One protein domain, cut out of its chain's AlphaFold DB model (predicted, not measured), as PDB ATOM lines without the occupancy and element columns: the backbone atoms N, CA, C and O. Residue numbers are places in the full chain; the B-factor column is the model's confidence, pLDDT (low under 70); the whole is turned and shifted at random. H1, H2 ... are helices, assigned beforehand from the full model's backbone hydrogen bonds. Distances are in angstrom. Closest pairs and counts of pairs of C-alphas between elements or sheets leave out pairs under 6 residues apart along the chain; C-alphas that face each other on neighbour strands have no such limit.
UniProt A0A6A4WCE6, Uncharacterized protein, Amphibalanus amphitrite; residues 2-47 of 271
ATOM      1  N   GLU A   2      19.196  82.442   9.903       59.44
ATOM      2  CA  GLU A   2      19.379  81.082  10.461       59.44
ATOM      3  C   GLU A   2      20.472  80.956  11.540       59.44
ATOM      4  O   GLU A   2      20.292  80.249  12.530       59.44
ATOM      5  N   MET A   3      21.579  81.701  11.414       69.44
ATOM      6  CA  MET A   3      22.689  81.643  12.376       69.44
ATOM      7  C   MET A   3      22.281  82.069  13.798       69.44
ATOM      8  O   MET A   3      22.816  81.541  14.766       69.44
ATOM      9  N   LYS A   4      21.310  82.986  13.942       76.50
ATOM     10  CA  LYS A   4      20.820  83.430  15.261       76.50
ATOM     11  C   LYS A   4      20.009  82.338  15.959       76.50
ATOM     12  O   LYS A   4      20.154  82.154  17.163       76.50
ATOM     13  N   ARG A   5      19.198  81.590  15.204       76.06
ATOM     14  CA  ARG A   5      18.423  80.448  15.712       76.06
ATOM     15  C   ARG A   5      19.341  79.306  16.141       76.06
ATOM     16  O   ARG A   5      19.193  78.804  17.247       76.06
ATOM     17  N   ALA A   6      20.319  78.951  15.309       74.81
ATOM     18  CA  ALA A   6      21.302  77.924  15.654       74.81
ATOM     19  C   ALA A   6      22.089  78.297  16.922       74.81
ATOM     20  O   ALA A   6      22.233  77.481  17.827       74.81
ATOM     21  N   LEU A   7      22.522  79.557  17.033       80.06
ATOM     22  CA  LEU A   7      23.266  80.042  18.196       80.06
ATOM     23  C   LEU A   7      22.410  80.070  19.473       80.06
ATOM     24  O   LEU A   7      22.911  79.724  20.539       80.06
ATOM     25  N   LEU A   8      21.119  80.407  19.368       78.75
ATOM     26  CA  LEU A   8      20.162  80.296  20.473       78.75
ATOM     27  C   LEU A   8      20.009  78.842  20.937       78.75
ATOM     28  O   LEU A   8      20.136  78.577  22.128       78.75
ATOM     29  N   LEU A   9      19.778  77.910  20.008       75.06
ATOM     30  CA  LEU A   9      19.589  76.486  20.305       75.06
ATOM     31  C   LEU A   9      20.840  75.844  20.925       75.06
ATOM     32  O   LEU A   9      20.721  75.008  21.814       75.06
ATOM     33  N   CYS A  10      22.037  76.284  20.531       77.50
ATOM     34  CA  CYS A  10      23.275  75.871  21.193       77.50
ATOM     35  C   CYS A  10      23.430  76.482  22.596       77.50
ATOM     36  O   CYS A  10      23.946  75.824  23.495       77.50
ATOM     37  N   ALA A  11      23.000  77.732  22.803       78.31
ATOM     38  CA  ALA A  11      23.169  78.437  24.076       78.31
ATOM     39  C   ALA A  11      22.199  77.972  25.178       78.31
ATOM     40  O   ALA A  11      22.536  78.064  26.357       78.31
ATOM     41  N   ILE A  12      21.010  77.476  24.815       77.06
ATOM     42  CA  ILE A  12      20.011  76.965  25.773       77.06
ATOM     43  C   ILE A  12      20.357  75.572  26.335       77.06
ATOM     44  O   ILE A  12      19.789  75.166  27.347       77.06
ATOM     45  N   GLY A  13      21.309  74.867  25.712       79.12
ATOM     46  CA  GLY A  13      21.779  73.544  26.124       79.12
ATOM     47  C   GLY A  13      20.897  72.379  25.655       79.12
ATOM     48  O   GLY A  13      19.742  72.555  25.262       79.12
ATOM     49  N   ASP A  14      21.457  71.168  25.724       76.06
ATOM     50  CA  ASP A  14      20.865  69.939  25.166       76.06
ATOM     51  C   ASP A  14      19.462  69.629  25.710       76.06
ATOM     52  O   ASP A  14      18.606  69.112  24.994       76.06
ATOM     53  N   GLU A  15      19.201  69.968  26.974       67.12
ATOM     54  CA  GLU A  15      17.913  69.687  27.610       67.12
ATOM     55  C   GLU A  15      16.792  70.577  27.057       67.12
ATOM     56  O   GLU A  15      15.701  70.100  26.748       67.12
ATOM     57  N   ALA A  16      17.064  71.867  26.850       69.00
ATOM     58  CA  ALA A  16      16.092  72.790  26.272       69.00
ATOM     59  C   ALA A  16      15.889  72.542  24.766       69.00
ATOM     60  O   ALA A  16      14.786  72.743  24.253       69.00
ATOM     61  N   TYR A  17      16.917  72.048  24.068       75.69
ATOM     62  CA  TYR A  17      16.809  71.621  22.671       75.69
ATOM     63  C   TYR A  17      15.831  70.446  22.503       75.69
ATOM     64  O   TYR A  17      14.957  70.482  21.637       75.69
ATOM     65  N   ARG A  18      15.897  69.442  23.391       77.88
ATOM     66  CA  ARG A  18      14.942  68.316  23.402       77.88
ATOM     67  C   ARG A  18      13.509  68.760  23.662       77.88
ATOM     68  O   ARG A  18      12.581  68.220  23.066       77.88
ATOM     69  N   VAL A  19      13.318  69.730  24.555       75.31
ATOM     70  CA  VAL A  19      11.990  70.311  24.798       75.31
ATOM     71  C   VAL A  19      11.484  70.985  23.527       75.31
ATOM     72  O   VAL A  19      10.354  70.730  23.127       75.31
ATOM     73  N   TYR A  20      12.330  71.775  22.864       76.50
ATOM     74  CA  TYR A  20      11.989  72.487  21.635       76.50
ATOM     75  C   TYR A  20      11.563  71.566  20.480       76.50
ATOM     76  O   TYR A  20      10.555  71.858  19.840       76.50
ATOM     77  N   GLU A  21      12.259  70.446  20.240       79.50
ATOM     78  CA  GLU A  21      11.882  69.483  19.183       79.50
ATOM     79  C   GLU A  21      10.482  68.882  19.377       79.50
ATOM     80  O   GLU A  21       9.837  68.486  18.408       79.50
ATOM     81  N   ASN A  22       9.993  68.849  20.619       76.75
ATOM     82  CA  ASN A  22       8.679  68.315  20.965       76.75
ATOM     83  C   ASN A  22       7.586  69.396  21.064       76.75
ATOM     84  O   ASN A  22       6.440  69.077  21.396       76.75
ATOM     85  N   LEU A  23       7.901  70.674  20.815       78.25
ATOM     86  CA  LEU A  23       6.901  71.742  20.839       78.25
ATOM     87  C   LEU A  23       6.079  71.771  19.543       78.25
ATOM     88  O   LEU A  23       6.625  71.580  18.456       78.25
ATOM     89  N   PRO A  24       4.774  72.090  19.625       75.00
ATOM     90  CA  PRO A  24       3.958  72.291  18.436       75.00
ATOM     91  C   PRO A  24       4.506  73.450  17.588       75.00
ATOM     92  O   PRO A  24       4.834  74.530  18.097       75.00
ATOM     93  N   THR A  25       4.595  73.226  16.277       74.25
ATOM     94  CA  THR A  25       5.025  74.237  15.304       74.25
ATOM     95  C   THR A  25       4.005  75.370  15.246       74.25
ATOM     96  O   THR A  25       2.837  75.130  14.947       74.25
ATOM     97  N   LEU A  26       4.433  76.601  15.536       74.12
ATOM     98  CA  LEU A  26       3.581  77.783  15.390       74.12
ATOM     99  C   LEU A  26       3.599  78.274  13.941       74.12
ATOM    100  O   LEU A  26       4.620  78.183  13.257       74.12
ATOM    101  N   VAL A  27       2.467  78.813  13.488       76.38
ATOM    102  CA  VAL A  27       2.379  79.487  12.190       76.38
ATOM    103  C   VAL A  27       3.192  80.778  12.259       76.38
ATOM    104  O   VAL A  27       3.092  81.549  13.217       76.38
ATOM    105  N   LYS A  28       4.034  80.981  11.247       74.81
ATOM    106  CA  LYS A  28       4.862  82.173  11.094       74.81
ATOM    107  C   LYS A  28       3.987  83.341  10.645       74.81
ATOM    108  O   LYS A  28       3.322  83.239   9.618       74.81
ATOM    109  N   ASP A  29       4.001  84.428  11.406       76.38
ATOM    110  CA  ASP A  29       3.326  85.668  11.026       76.38
ATOM    111  C   ASP A  29       4.136  86.399   9.936       76.38
ATOM    112  O   ASP A  29       5.355  86.236   9.850       76.38
ATOM    113  N   GLU A  30       3.482  87.217   9.102       70.81
ATOM    114  CA  GLU A  30       4.096  87.843   7.907       70.81
ATOM    115  C   GLU A  30       5.349  88.693   8.206       70.81
ATOM    116  O   GLU A  30       6.178  88.901   7.323       70.81
ATOM    117  N   ASN A  31       5.513  89.143   9.456       75.06
ATOM    118  CA  ASN A  31       6.614  89.998   9.906       75.06
ATOM    119  C   ASN A  31       7.584  89.323  10.894       75.06
ATOM    120  O   ASN A  31       8.454  90.007  11.431       75.06
ATOM    121  N   GLU A  32       7.447  88.023  11.168       75.00
ATOM    122  CA  GLU A  32       8.333  87.315  12.101       75.00
ATOM    123  C   GLU A  32       9.461  86.583  11.369       75.00
ATOM    124  O   GLU A  32       9.256  86.011  10.296       75.00
ATOM    125  N   ASP A  33      10.660  86.559  11.953       79.75
ATOM    126  CA  ASP A  33      11.736  85.676  11.502       79.75
ATOM    127  C   ASP A  33      11.722  84.326  12.257       79.75
ATOM    128  O   ASP A  33      11.021  84.134  13.250       79.75
ATOM    129  N   ASP A  34      12.477  83.332  11.777       78.25
ATOM    130  CA  ASP A  34      12.487  81.990  12.392       78.25
ATOM    131  C   ASP A  34      13.043  81.997  13.829       78.25
ATOM    132  O   ASP A  34      12.781  81.082  14.620       78.25
ATOM    133  N   TYR A  35      13.835  83.015  14.172       80.25
ATOM    134  CA  TYR A  35      14.352  83.223  15.518       80.25
ATOM    135  C   TYR A  35      13.249  83.776  16.434       80.25
ATOM    136  O   TYR A  35      13.080  83.263  17.541       80.25
ATOM    137  N   ASP A  36      12.444  84.719  15.952       80.44
ATOM    138  CA  ASP A  36      11.301  85.296  16.657       80.44
ATOM    139  C   ASP A  36      10.226  84.237  16.930       80.44
ATOM    140  O   ASP A  36       9.748  84.120  18.064       80.44
ATOM    141  N   VAL A  37       9.937  83.371  15.948       80.94
ATOM    142  CA  VAL A  37       9.033  82.220  16.124       80.94
ATOM    143  C   VAL A  37       9.565  81.272  17.205       80.94
ATOM    144  O   VAL A  37       8.820  80.868  18.099       80.94
ATOM    145  N   THR A  38      10.865  80.956  17.178       80.06
ATOM    146  CA  THR A  38      11.507  80.067  18.166       80.06
ATOM    147  C   THR A  38      11.454  80.662  19.577       80.06
ATOM    148  O   THR A  38      11.111  79.972  20.540       80.06
ATOM    149  N   ILE A  39      11.741  81.960  19.716       83.12
ATOM    150  CA  ILE A  39      11.654  82.680  20.991       83.12
ATOM    151  C   ILE A  39      10.214  82.719  21.502       83.12
ATOM    152  O   ILE A  39       9.999  82.532  22.699       83.12
ATOM    153  N   ARG A  40       9.225  82.923  20.626       82.31
ATOM    154  CA  ARG A  40       7.800  82.911  20.981       82.31
ATOM    155  C   ARG A  40       7.343  81.526  21.436       82.31
ATOM    156  O   ARG A  40       6.668  81.426  22.456       82.31
ATOM    157  N   GLN A  41       7.765  80.459  20.760       80.62
ATOM    158  CA  GLN A  41       7.486  79.076  21.170       80.62
ATOM    159  C   GLN A  41       8.056  78.761  22.554       80.62
ATOM    160  O   GLN A  41       7.331  78.284  23.431       80.62
ATOM    161  N   LEU A  42       9.337  79.071  22.768       81.88
ATOM    162  CA  LEU A  42       9.997  78.860  24.055       81.88
ATOM    163  C   LEU A  42       9.348  79.718  25.143       81.88
ATOM    164  O   LEU A  42       9.049  79.217  26.223       81.88
ATOM    165  N   ARG A  43       9.047  80.986  24.850       80.69
ATOM    166  CA  ARG A  43       8.363  81.876  25.788       80.69
ATOM    167  C   ARG A  43       6.986  81.336  26.156       80.69
ATOM    168  O   ARG A  43       6.721  81.220  27.335       80.69
ATOM    169  N   ASN A  44       6.163  80.909  25.204       80.06
ATOM    170  CA  ASN A  44       4.840  80.342  25.492       80.06
ATOM    171  C   ASN A  44       4.905  79.037  26.309       80.06
ATOM    172  O   ASN A  44       3.954  78.692  27.016       80.06
ATOM    173  N   HIS A  45       5.996  78.276  26.181       77.69
ATOM    174  CA  HIS A  45       6.200  77.049  26.947       77.69
ATOM    175  C   HIS A  45       6.680  77.323  28.379       77.69
ATOM    176  O   HIS A  45       6.156  76.726  29.319       77.69
ATOM    177  N   TYR A  46       7.655  78.224  28.542       75.31
ATOM    178  CA  TYR A  46       8.282  78.548  29.830       75.31
ATOM    179  C   TYR A  46       7.617  79.701  30.578       75.31
ATOM    180  O   TYR A  46       7.906  79.909  31.759       75.31
ATOM    181  N   GLU A  47       6.734  80.455  29.928       73.31
ATOM    182  CA  GLU A  47       5.866  81.396  30.613       73.31
ATOM    183  C   GLU A  47       5.054  80.578  31.615       73.31
ATOM    184  O   GLU A  47       4.402  79.604  31.222       73.31
TER     185      GLU A  47
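This is residues 2 to 47 of the 271 residues of an uncharacterized protein of Amphibalanus amphitrite (UniProt A0A6A4WCE6). Three short helices, H1, H2 and H3, make a triangle with few contacts between them, and a long loop, residues 22 to 33, swings round H3 from the end of H2 to the start of H3. H1 and H3 run the same way at a shallow tilt of 32 degrees, and H2 makes a corner with H1 at their tight link and stands about perpendicular to H3, at 85 degrees. The printed part has 46 residues, all helix in class, compact with a radius of gyration of the C-alphas of 10.3 A, spanning 30 by 22 by 16 A.

H1, residues 2 to 11, begins at C-alpha 2 (19.379, 81.082, 10.461). H2 is residues 13 to 21. H3, residues 34 to 46, is 18.3 A long and ends at C-alpha 46 (8.282, 78.548, 29.830).

H1 and H2 only just touch, with 3 pairs of C-alphas within 8 A, and only at the corner by their link; the closest C-alphas are Leu 9 and Tyr 17, 6.1 A. H3 touches H1 with residues 34 to 38 alone, closest C-alphas Arg 5 and Tyr 35, 4.9 A, at a shallow tilt of 32 degrees. H2 and H3 are close but not clearly touching, closest C-alphas Tyr 20 and Leu 42, 7.1 A, about perpendicular at 85 degrees. In H1, H2 and H3 every O i to N i+4 pair is within hydrogen-bond range.

The farthest C-alphas, Glu 15 and Glu 30, are 30.1 A apart. The printed part has no cut; the link from H2 to H3 is long. Residues 2 to 3 and 15 to 16 of the model have pLDDT under 70.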